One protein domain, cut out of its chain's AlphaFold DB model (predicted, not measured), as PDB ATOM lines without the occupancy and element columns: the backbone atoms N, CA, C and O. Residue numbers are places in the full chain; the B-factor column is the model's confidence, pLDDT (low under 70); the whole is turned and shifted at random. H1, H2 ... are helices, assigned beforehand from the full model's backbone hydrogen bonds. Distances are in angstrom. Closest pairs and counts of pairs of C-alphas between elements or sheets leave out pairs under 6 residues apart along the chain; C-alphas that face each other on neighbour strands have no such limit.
ATOM      1  N   ASP A 151     -40.182  45.567  28.680       87.75
ATOM      2  CA  ASP A 151     -39.758  44.202  28.361       87.75
ATOM      3  C   ASP A 151     -39.185  43.471  29.581       87.75
ATOM      4  O   ASP A 151     -39.433  42.280  29.757       87.75
ATOM      5  N   ASP A 152     -38.477  44.174  30.473       90.00
ATOM      6  CA  ASP A 152     -37.989  43.582  31.724       90.00
ATOM      7  C   ASP A 152     -39.141  43.178  32.648       90.00
ATOM      8  O   ASP A 152     -39.113  42.101  33.246       90.00
ATOM      9  N   ILE A 153     -40.183  44.011  32.736       93.19
ATOM     10  CA  ILE A 153     -41.390  43.694  33.508       93.19
ATOM     11  C   ILE A 153     -42.103  42.486  32.897       93.19
ATOM     12  O   ILE A 153     -42.449  41.553  33.624       93.19
ATOM     13  N   LEU A 154     -42.303  42.481  31.575       94.44
ATOM     14  CA  LEU A 154     -42.943  41.364  30.881       94.44
ATOM     15  C   LEU A 154     -42.178  40.059  31.075       94.44
ATOM     16  O   LEU A 154     -42.804  39.035  31.337       94.44
ATOM     17  N   ARG A 155     -40.845  40.090  31.009       94.50
ATOM     18  CA  ARG A 155     -40.001  38.909  31.215       94.50
ATOM     19  C   ARG A 155     -40.194  38.314  32.606       94.50
ATOM     20  O   ARG A 155     -40.417  37.112  32.719       94.50
ATOM     21  N   VAL A 156     -40.173  39.148  33.647       95.62
ATOM     22  CA  VAL A 156     -40.414  38.700  35.031       95.62
ATOM     23  C   VAL A 156     -41.810  38.093  35.172       95.62
ATOM     24  O   VAL A 156     -41.963  37.002  35.721       95.62
ATOM     25  N   VAL A 157     -42.837  38.775  34.656       95.56
ATOM     26  CA  VAL A 157     -44.229  38.308  34.747       95.56
ATOM     27  C   VAL A 157     -44.425  36.993  33.988       95.56
ATOM     28  O   VAL A 157     -45.074  36.083  34.503       95.56
ATOM     29  N   ALA A 158     -43.856  36.874  32.789       95.56
ATOM     30  CA  ALA A 158     -43.915  35.661  31.982       95.56
ATOM     31  C   ALA A 158     -43.195  34.499  32.674       95.56
ATOM     32  O   ALA A 158     -43.749  33.405  32.743       95.56
ATOM     33  N   PHE A 159     -42.014  34.746  33.248       96.25
ATOM     34  CA  PHE A 159     -41.262  33.731  33.978       96.25
ATOM     35  C   PHE A 159     -42.072  33.157  35.146       96.25
ATOM     36  O   PHE A 159     -42.272  31.949  35.211       96.25
ATOM     37  N   ILE A 160     -42.599  34.010  36.033       95.31
ATOM     38  CA  ILE A 160     -43.356  33.556  37.213       95.31
ATOM     39  C   ILE A 160     -44.635  32.817  36.794       95.31
ATOM     40  O   ILE A 160     -44.986  31.805  37.399       95.31
ATOM     41  N   ARG A 161     -45.330  33.292  35.750       93.44
ATOM     42  CA  ARG A 161     -46.506  32.594  35.208       93.44
ATOM     43  C   ARG A 161     -46.143  31.201  34.719       93.44
ATOM     44  O   ARG A 161     -46.763  30.246  35.164       93.44
ATOM     45  N   ASN A 162     -45.124  31.087  33.871       93.81
ATOM     46  CA  ASN A 162     -44.684  29.804  33.326       93.81
ATOM     47  C   ASN A 162     -44.217  28.857  34.435       93.81
ATOM     48  O   ASN A 162     -44.574  27.683  34.429       93.81
ATOM     49  N   TYR A 163     -43.503  29.378  35.434       93.88
ATOM     50  CA  TYR A 163     -43.105  28.613  36.610       93.88
ATOM     51  C   TYR A 163     -44.322  28.038  37.348       93.88
ATOM     52  O   TYR A 163     -44.363  26.854  37.672       93.88
ATOM     53  N   ALA A 164     -45.352  28.856  37.574       91.31
ATOM     54  CA  ALA A 164     -46.584  28.418  38.222       91.31
ATOM     55  C   ALA A 164     -47.464  27.515  37.341       91.31
ATOM     56  O   ALA A 164     -48.268  26.766  37.882       91.31
ATOM     57  N   GLU A 165     -47.350  27.558  36.011       89.12
ATOM     58  CA  GLU A 165     -47.999  26.565  35.139       89.12
ATOM     59  C   GLU A 165     -47.362  25.180  35.291       89.12
ATOM     60  O   GLU A 165     -48.070  24.179  35.321       89.12
ATOM     61  N   VAL A 166     -46.031  25.119  35.400       90.25
ATOM     62  CA  VAL A 166     -45.288  23.852  35.478       90.25
ATOM     63  C   VAL A 166     -45.326  23.258  36.884       90.25
ATOM     64  O   VAL A 166     -45.493  22.051  37.046       90.25
ATOM     65  N   HIS A 167     -45.160  24.098  37.906       89.25
ATOM     66  CA  HIS A 167     -44.991  23.655  39.291       89.25
ATOM     67  C   HIS A 167     -46.212  23.924  40.169       89.25
ATOM     68  O   HIS A 167     -46.306  23.376  41.266       89.25
ATOM     69  N   GLY A 168     -47.128  24.788  39.731       85.88
ATOM     70  CA  GLY A 168     -48.264  25.202  40.540       85.88
ATOM     71  C   GLY A 168     -49.325  24.115  40.661       85.88
ATOM     72  O   GLY A 168     -49.683  23.428  39.708       85.88
ATOM     73  N   ILE A 169     -49.880  24.010  41.859       85.19
ATOM     74  CA  ILE A 169     -50.993  23.141  42.197       85.19
ATOM     75  C   ILE A 169     -52.241  24.016  42.273       85.19
ATOM     76  O   ILE A 169     -52.293  25.012  43.001       85.19
ATOM     77  N   SER A 170     -53.259  23.643  41.503       76.62
ATOM     78  CA  SER A 170     -54.598  24.216  41.636       76.62
ATOM     79  C   SER A 170     -55.388  23.384  42.640       76.62
ATOM     80  O   SER A 170     -55.295  22.156  42.637       76.62
ATOM     81  N   LEU A 171     -56.162  24.031  43.511       68.88
ATOM     82  CA  LEU A 171     -57.001  23.294  44.453       68.88
ATOM     83  C   LEU A 171     -58.147  22.592  43.705       68.88
ATOM     84  O   LEU A 171     -58.820  23.228  42.888       68.88
ATOM     85  N   PRO A 172     -58.413  21.305  43.986       61.69
ATOM     86  CA  PRO A 172     -59.569  20.621  43.433       61.69
ATOM     87  C   PRO A 172     -60.844  21.125  44.124       61.69
ATOM     88  O   PRO A 172     -61.178  20.713  45.231       61.69
ATOM     89  N   GLY A 173     -61.581  22.009  43.449       60.22
ATOM     90  CA  GLY A 173     -62.973  22.328  43.774       60.22
ATOM     91  C   GLY A 173     -63.225  23.629  44.548       60.22
ATOM     92  O   GLY A 173     -62.339  24.259  45.124       60.22
ATOM     93  N   ARG A 174     -64.499  24.042  44.535       60.97
ATOM     94  CA  ARG A 174     -65.020  25.231  45.221       60.97
ATOM     95  C   ARG A 174     -65.194  24.936  46.714       60.97
ATOM     96  O   ARG A 174     -66.027  24.114  47.082       60.97
ATOM     97  N   ILE A 175     -64.464  25.650  47.569       60.72
ATOM     98  CA  ILE A 175     -64.672  25.620  49.025       60.72
ATOM     99  C   ILE A 175     -65.937  26.441  49.351       60.72
ATOM    100  O   ILE A 175     -65.988  27.631  49.010       60.72
ATOM    101  N   PRO A 176     -66.972  25.861  49.992       51.84
ATOM    102  CA  PRO A 176     -68.166  26.605  50.389       51.84
ATOM    103  C   PRO A 176     -67.805  27.803  51.281       51.84
ATOM    104  O   PRO A 176     -67.128  27.650  52.291       51.84
ATOM    105  N   GLY A 177     -68.244  29.006  50.896       60.53
ATOM    106  CA  GLY A 177     -67.991  30.252  51.638       60.53
ATOM    107  C   GLY A 177     -66.796  31.088  51.155       60.53
ATOM    108  O   GLY A 177     -66.664  32.234  51.577       60.53
ATOM    109  N   MET A 178     -65.969  30.590  50.227       55.84
ATOM    110  CA  MET A 178     -64.797  31.320  49.720       55.84
ATOM    111  C   MET A 178     -64.883  31.537  48.205       55.84
ATOM    112  O   MET A 178     -64.652  30.628  47.414       55.84
ATOM    113  N   LYS A 179     -65.192  32.770  47.779       57.34
ATOM    114  CA  LYS A 179     -65.312  33.138  46.351       57.34
ATOM    115  C   LYS A 179     -63.963  33.305  45.626       57.34
ATOM    116  O   LYS A 179     -63.945  33.404  44.408       57.34
ATOM    117  N   SER A 180     -62.842  33.380  46.349       58.03
ATOM    118  CA  SER A 180     -61.564  33.903  45.827       58.03
ATOM    119  C   SER A 180     -60.519  32.856  45.421       58.03
ATOM    120  O   SER A 180     -59.456  33.240  44.943       58.03
ATOM    121  N   TYR A 181     -60.766  31.560  45.636       61.12
ATOM    122  CA  TYR A 181     -59.759  30.507  45.407       61.12
ATOM    123  C   TYR A 181     -59.837  29.856  44.025       61.12
ATOM    124  O   TYR A 181     -58.908  29.155  43.643       61.12
ATOM    125  N   GLU A 182     -60.892  30.132  43.256       59.62
ATOM    126  CA  GLU A 182     -61.147  29.499  41.951       59.62
ATOM    127  C   GLU A 182     -60.022  29.772  40.925       59.62
ATOM    128  O   GLU A 182     -59.831  28.982  40.011       59.62
ATOM    129  N   ASN A 183     -59.212  30.824  41.138       69.00
ATOM    130  CA  ASN A 183     -58.074  31.206  40.286       69.00
ATOM    131  C   ASN A 183     -56.721  31.270  41.025       69.00
ATOM    132  O   ASN A 183     -55.760  31.829  40.490       69.00
ATOM    133  N   LYS A 184     -56.631  30.767  42.265       78.38
ATOM    134  CA  LYS A 184     -55.359  30.752  43.002       78.38
ATOM    135  C   LYS A 184     -54.497  29.570  42.567       78.38
ATOM    136  O   LYS A 184     -54.980  28.442  42.496       78.38
ATOM    137  N   LYS A 185     -53.212  29.833  42.331       83.75
ATOM    138  CA  LYS A 185     -52.192  28.810  42.071       83.75
ATOM    139  C   LYS A 185     -51.214  28.781  43.229       83.75
ATOM    140  O   LYS A 185     -50.655  29.820  43.573       83.75
ATOM    141  N   PHE A 186     -51.013  27.602  43.799       85.62
ATOM    142  CA  PHE A 186     -50.098  27.409  44.915       85.62
ATOM    143  C   PHE A 186     -48.823  26.759  44.418       85.62
ATOM    144  O   PHE A 186     -48.873  25.707  43.785       85.62
ATOM    145  N   LEU A 187     -47.681  27.365  44.699       87.38
ATOM    146  CA  LEU A 187     -46.404  26.710  44.482       87.38
ATOM    147  C   LEU A 187     -46.210  25.582  45.509       87.38
ATOM    148  O   LEU A 187     -46.786  25.624  46.601       87.38
ATOM    149  N   PRO A 188     -45.409  24.552  45.184       84.50
ATOM    150  CA  PRO A 188     -45.131  23.470  46.115       84.50
ATOM    151  C   PRO A 188     -44.510  24.011  47.405       84.50
ATOM    152  O   PRO A 188     -43.634  24.873  47.358       84.50
ATOM    153  N   CYS A 189     -44.890  23.457  48.559       79.75
ATOM    154  CA  CYS A 189     -44.361  23.888  49.860       79.75
ATOM    155  C   CYS A 189     -42.830  23.745  49.985       79.75
ATOM    156  O   CYS A 189     -42.220  24.367  50.850       79.75
ATOM    157  N   SER A 190     -42.208  22.921  49.137       81.44
ATOM    158  CA  SER A 190     -40.753  22.763  49.032       81.44
ATOM    159  C   SER A 190     -40.051  23.934  48.335       81.44
ATOM    160  O   SER A 190     -38.827  24.033  48.404       81.44
ATOM    161  N   THR A 191     -40.794  24.815  47.663       85.25
ATOM    162  CA  THR A 191     -40.257  25.905  46.849       85.25
ATOM    163  C   THR A 191     -40.478  27.246  47.539       85.25
ATOM    164  O   THR A 191     -41.601  27.654  47.815       85.25
ATOM    165  N   SER A 192     -39.393  27.982  47.785       89.19
ATOM    166  CA  SER A 192     -39.470  29.356  48.294       89.19
ATOM    167  C   SER A 192     -39.445  30.375  47.150       89.19
ATOM    168  O   SER A 192     -38.849  30.122  46.106       89.19
ATOM    169  N   LYS A 193     -39.997  31.581  47.355       89.81
ATOM    170  CA  LYS A 193     -39.904  32.677  46.363       89.81
ATOM    171  C   LYS A 193     -38.460  33.023  45.984       89.81
ATOM    172  O   LYS A 193     -38.199  33.385  44.842       89.81
ATOM    173  N   ARG A 194     -37.526  32.861  46.927       92.62
ATOM    174  CA  ARG A 194     -36.089  33.010  46.682       92.62
ATOM    175  C   ARG A 194     -35.567  31.950  45.713       92.62
ATOM    176  O   ARG A 194     -34.790  32.287  44.834       92.62
ATOM    177  N   GLN A 195     -36.010  30.698  45.843       93.50
ATOM    178  CA  GLN A 195     -35.628  29.628  44.917       93.50
ATOM    179  C   GLN A 195     -36.088  29.945  43.490       93.50
ATOM    180  O   GLN A 195     -35.279  29.923  42.571       93.50
ATOM    181  N   VAL A 196     -37.347  30.366  43.331       95.25
ATOM    182  CA  VAL A 196     -37.886  30.795  42.029       95.25
ATOM    183  C   VAL A 196     -37.094  31.972  41.450       95.25
ATOM    184  O   VAL A 196     -36.846  32.030  40.249       95.25
ATOM    185  N   TYR A 197     -36.662  32.911  42.297       96.69
ATOM    186  CA  TYR A 197     -35.802  34.014  41.870       96.69
ATOM    187  C   TYR A 197     -34.413  33.548  41.401       96.69
ATOM    188  O   TYR A 197     -33.899  34.093  40.426       96.69
ATOM    189  N   LEU A 198     -33.800  32.562  42.061       96.12
ATOM    190  CA  LEU A 198     -32.501  32.026  41.639       96.12
ATOM    191  C   LEU A 198     -32.597  31.368  40.257       96.12
ATOM    192  O   LEU A 198     -31.767  31.653  39.400       96.12
ATOM    193  N   GLU A 199     -33.655  30.595  40.010       95.38
ATOM    194  CA  GLU A 199     -33.922  29.998  38.694       95.38
ATOM    195  C   GLU A 199     -34.200  31.072  37.624       95.38
ATOM    196  O   GLU A 199     -33.739  30.974  36.485       95.38
ATOM    197  N   TYR A 200     -34.895  32.156  37.989       96.38
ATOM    198  CA  TYR A 200     -35.065  33.316  37.110       96.38
ATOM    199  C   TYR A 200     -33.726  33.968  36.758       96.38
ATOM    200  O   TYR A 200     -33.484  34.285  35.590       96.38
ATOM    201  N   ALA A 201     -32.855  34.173  37.746       95.50
ATOM    202  CA  ALA A 201     -31.550  34.787  37.543       95.50
ATOM    203  C   ALA A 201     -30.656  33.925  36.638       95.50
ATOM    204  O   ALA A 201     -30.046  34.460  35.714       95.50
ATOM    205  N   GLU A 202     -30.659  32.606  36.835       95.62
ATOM    206  CA  GLU A 202     -29.961  31.642  35.978       95.62
ATOM    207  C   GLU A 202     -30.511  31.660  34.540       95.62
ATOM    208  O   GLU A 202     -29.750  31.723  33.573       95.62
ATOM    209  N   SER A 203     -31.839  31.717  34.371       94.19
ATOM    210  CA  SER A 203     -32.455  31.828  33.040       94.19
ATOM    211  C   SER A 203     -32.077  33.128  32.315       94.19
ATOM    212  O   SER A 203     -31.896  33.139  31.098       94.19
ATOM    213  N   CYS A 204     -31.922  34.228  33.061       92.69
ATOM    214  CA  CYS A 204     -31.464  35.502  32.519       92.69
ATOM    215  C   CYS A 204     -30.011  35.420  32.039       92.69
ATOM    216  O   CYS A 204     -29.696  35.937  30.967       92.69
ATOM    217  N   GLU A 205     -29.148  34.744  32.801       91.50
ATOM    218  CA  GLU A 205     -27.749  34.520  32.433       91.50
ATOM    219  C   GLU A 205     -27.634  33.712  31.133       91.50
ATOM    220  O   GLU A 205     -26.927  34.131  30.216       91.50
ATOM    221  N   GLY A 206     -28.418  32.636  30.989       87.62
ATOM    222  CA  GLY A 206     -28.462  31.834  29.758       87.62
ATOM    223  C   GLY A 206     -28.963  32.594  28.520       87.62
ATOM    224  O   GLY A 206     -28.610  32.249  27.393       87.62
ATOM    225  N   LEU A 207     -29.754  33.651  28.716       88.25
ATOM    226  CA  LEU A 207     -30.251  34.531  27.653       88.25
ATOM    227  C   LEU A 207     -29.383  35.785  27.445       88.25
ATOM    228  O   LEU A 207     -29.747  36.644  26.642       88.25
ATOM    229  N   TYR A 208     -28.258  35.912  28.158       89.06
ATOM    230  CA  TYR A 208     -27.389  37.095  28.155       89.06
ATOM    231  C   TYR A 208     -28.127  38.408  28.477       89.06
ATOM    232  O   TYR A 208     -27.772  39.481  27.981       89.06
ATOM    233  N   VAL A 209     -29.155  38.344  29.332       89.19
ATOM    234  CA  VAL A 209     -29.910  39.513  29.805       89.19
ATOM    235  C   VAL A 209     -29.654  39.764  31.288       89.19
ATOM    236  O   VAL A 209     -29.436  38.852  32.080       89.19
ATOM    237  N   LYS A 210     -29.692  41.034  31.699       89.12
ATOM    238  CA  LYS A 210     -29.482  41.411  33.100       89.12
ATOM    239  C   LYS A 210     -30.725  41.089  33.936       89.12
ATOM    240  O   LYS A 210     -31.786  41.668  33.711       89.12
ATOM    241  N   ALA A 211     -30.576  40.237  34.948       91.50
ATOM    242  CA  ALA A 211     -31.632  39.988  35.925       91.50
ATOM    243  C   ALA A 211     -31.925  41.243  36.773       91.50
ATOM    244  O   ALA A 211     -31.023  41.998  37.153       91.50
ATOM    245  N   CYS A 212     -33.201  41.465  37.100       91.56
ATOM    246  CA  CYS A 212     -33.587  42.476  38.080       91.56
ATOM    247  C   CYS A 212     -33.239  42.011  39.502       91.56
ATOM    248  O   CYS A 212     -33.159  40.816  39.754       91.56
ATOM    249  N   ALA A 213     -33.100  42.941  40.450       92.44
ATOM    250  CA  ALA A 213     -32.864  42.585  41.850       92.44
ATOM    251  C   ALA A 213     -34.020  41.755  42.447       92.44
ATOM    252  O   ALA A 213     -35.184  41.963  42.097       92.44
ATOM    253  N   GLU A 214     -33.713  40.880  43.410       94.06
ATOM    254  CA  GLU A 214     -34.692  40.014  44.094       94.06
ATOM    255  C   GLU A 214     -35.843  40.804  44.737       94.06
ATOM    256  O   GLU A 214     -37.009  40.410  44.683       94.06
ATOM    257  N   THR A 215     -35.540  41.962  45.323       93.19
ATOM    258  CA  THR A 215     -36.546  42.857  45.912       93.19
ATOM    259  C   THR A 215     -37.536  43.355  44.861       93.19
ATOM    260  O   THR A 215     -38.747  43.359  45.093       93.19
ATOM    261  N   THR A 216     -37.035  43.715  43.681       93.06
ATOM    262  CA  THR A 216     -37.836  44.147  42.536       93.06
ATOM    263  C   THR A 216     -38.660  42.997  41.968       93.06
ATOM    264  O   THR A 216     -39.851  43.172  41.728       93.06
ATOM    265  N   PHE A 217     -38.068  41.812  41.822       95.69
ATOM    266  CA  PHE A 217     -38.766  40.599  41.394       95.69
ATOM    267  C   PHE A 217     -39.963  40.287  42.306       95.69
ATOM    268  O   PHE A 217     -41.093  40.144  41.841       95.69
ATOM    269  N   ASN A 218     -39.746  40.295  43.624       94.69
ATOM    270  CA  ASN A 218     -40.799  40.079  44.616       94.69
ATOM    271  C   ASN A 218     -41.877  41.176  44.596       94.69
ATOM    272  O   ASN A 218     -43.057  40.888  44.807       94.69
ATOM    273  N   MET A 219     -41.496  42.431  44.340       94.56
ATOM    274  CA  MET A 219     -42.444  43.535  44.166       94.56
ATOM    275  C   MET A 219     -43.328  43.321  42.931       94.56
ATOM    276  O   MET A 219     -44.551  43.419  43.040       94.56
ATOM    277  N   LEU A 220     -42.735  42.967  41.785       94.88
ATOM    278  CA  LEU A 220     -43.465  42.689  40.546       94.88
ATOM    279  C   LEU A 220     -44.409  41.495  40.704       94.88
ATOM    280  O   LEU A 220     -45.560  41.577  40.280       94.88
ATOM    281  N   TRP A 221     -43.962  40.434  41.380       95.19
ATOM    282  CA  TRP A 221     -44.803  39.284  41.710       95.19
ATOM    283  C   TRP A 221     -46.039  39.712  42.501       95.19
ATOM    284  O   TRP A 221     -47.163  39.456  42.078       95.19
ATOM    285  N   ARG A 222     -45.861  40.425  43.619       93.50
ATOM    286  CA  ARG A 222     -46.985  40.886  44.454       93.50
ATOM    287  C   ARG A 222     -47.940  41.803  43.693       93.50
ATOM    288  O   ARG A 222     -49.141  41.761  43.933       93.50
ATOM    289  N   ARG A 223     -47.409  42.640  42.800       93.00
ATOM    290  CA  ARG A 223     -48.186  43.641  42.064       93.00
ATOM    291  C   ARG A 223     -48.992  43.046  40.912       93.00
ATOM    292  O   ARG A 223     -50.148  43.416  40.743       93.00
ATOM    293  N   TYR A 224     -48.385  42.174  40.110       92.69
ATOM    294  CA  TYR A 224     -48.978  41.687  38.859       92.69
ATOM    295  C   TYR A 224     -49.521  40.261  38.949       92.69
ATOM    296  O   TYR A 224     -50.358  39.877  38.134       92.69
ATOM    297  N   LEU A 225     -49.063  39.477  39.927       91.81
ATOM    298  CA  LEU A 225     -49.405  38.064  40.096       91.81
ATOM    299  C   LEU A 225     -49.803  37.732  41.550       91.81
ATOM    300  O   LEU A 225     -49.295  36.764  42.117       91.81
ATOM    301  N   PRO A 226     -50.721  38.495  42.180       89.25
ATOM    302  CA  PRO A 226     -51.109  38.272  43.578       89.25
ATOM    303  C   PRO A 226     -51.841  36.940  43.812       89.25
ATOM    304  O   PRO A 226     -52.040  36.543  44.953       89.25
TER     305      PRO A 226
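Overview. This is residues 151 to 226 of the 229 residues of an uncharacterized protein of Amphimedon queenslandica (UniProt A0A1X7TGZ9). Three helices, H1, H2 and H3, pack crosswise into a small helical head, each touching the other two, and a long looped arm reaches out from it between H1 and H2. The arm goes out and folds back, its two sides paired briefly near the head at residues 169 to 170 and 185 to 186, and residues 175 to 180 stick out free. The printed part has 76 residues with three named helices, in the order H1, H2, H3, and no named strand; the class is all helix. The whole is only just loose, close to compact, with a radius of gyration of the C-alphas of 13.9 A, and it spans 47 by 23 by 17 A, the arm making the length.

Along the chain. Find C-alpha 151 at (-39.758, 44.202, 28.361); there begins H1, the longest helix, residues 151 to 167, which runs 23.9 A to C-alpha 167 at (-44.991, 23.655, 39.291). Pass along residues 168 to 192, which hold no named element, to H2, residues 193 to 206, 20.2 A long. Then look for H3, residues 214 to 224, 15.3 A long, which ends at C-alpha 224 at (-48.978, 41.687, 38.859).

Arrangement. Start from H1, which touches H2 with residues 156 to 163 alone; the closest C-alphas, those of Phe 159 and Tyr 200, are 7.0 A apart. These two run opposite ways at a steep tilt of 61 degrees. Look next at residues 153 to 160, with which alone H1 touches H3; the closest C-alphas are those of Val 156 and Phe 217, 6.8 A apart, and the lines are about perpendicular at 79 degrees. H2 touches H3 with residues 193 to 197 alone, the closest C-alphas being those of Tyr 197 and Glu 214 at 6.5 A, and their lines are about perpendicular at 74 degrees. The helix packing is mostly crossed, with 0 of the 3 touching pairs at a shallow tilt. In H1, H2 and H3 every O i to N i+4 pair is within hydrogen-bond range. Beyond H1, residues 169 to 170 pair with residues 185 to 186, antiparallel.

Size, cuts and confidence. Look for the two C-alphas farthest apart, those of Pro 176 and Tyr 208, at 47.6 A. The printed part has no cut. The link from H1 to H2 is long, with 25 residues, and its C-alphas lie 8 to 27 A from the mean of all C-alphas; the link from H2 to H3 is short, with 7 residues. The mean pLDDT of the printed part is 85.9, and in the B-factor column you will find residues 171 to 183 under 70.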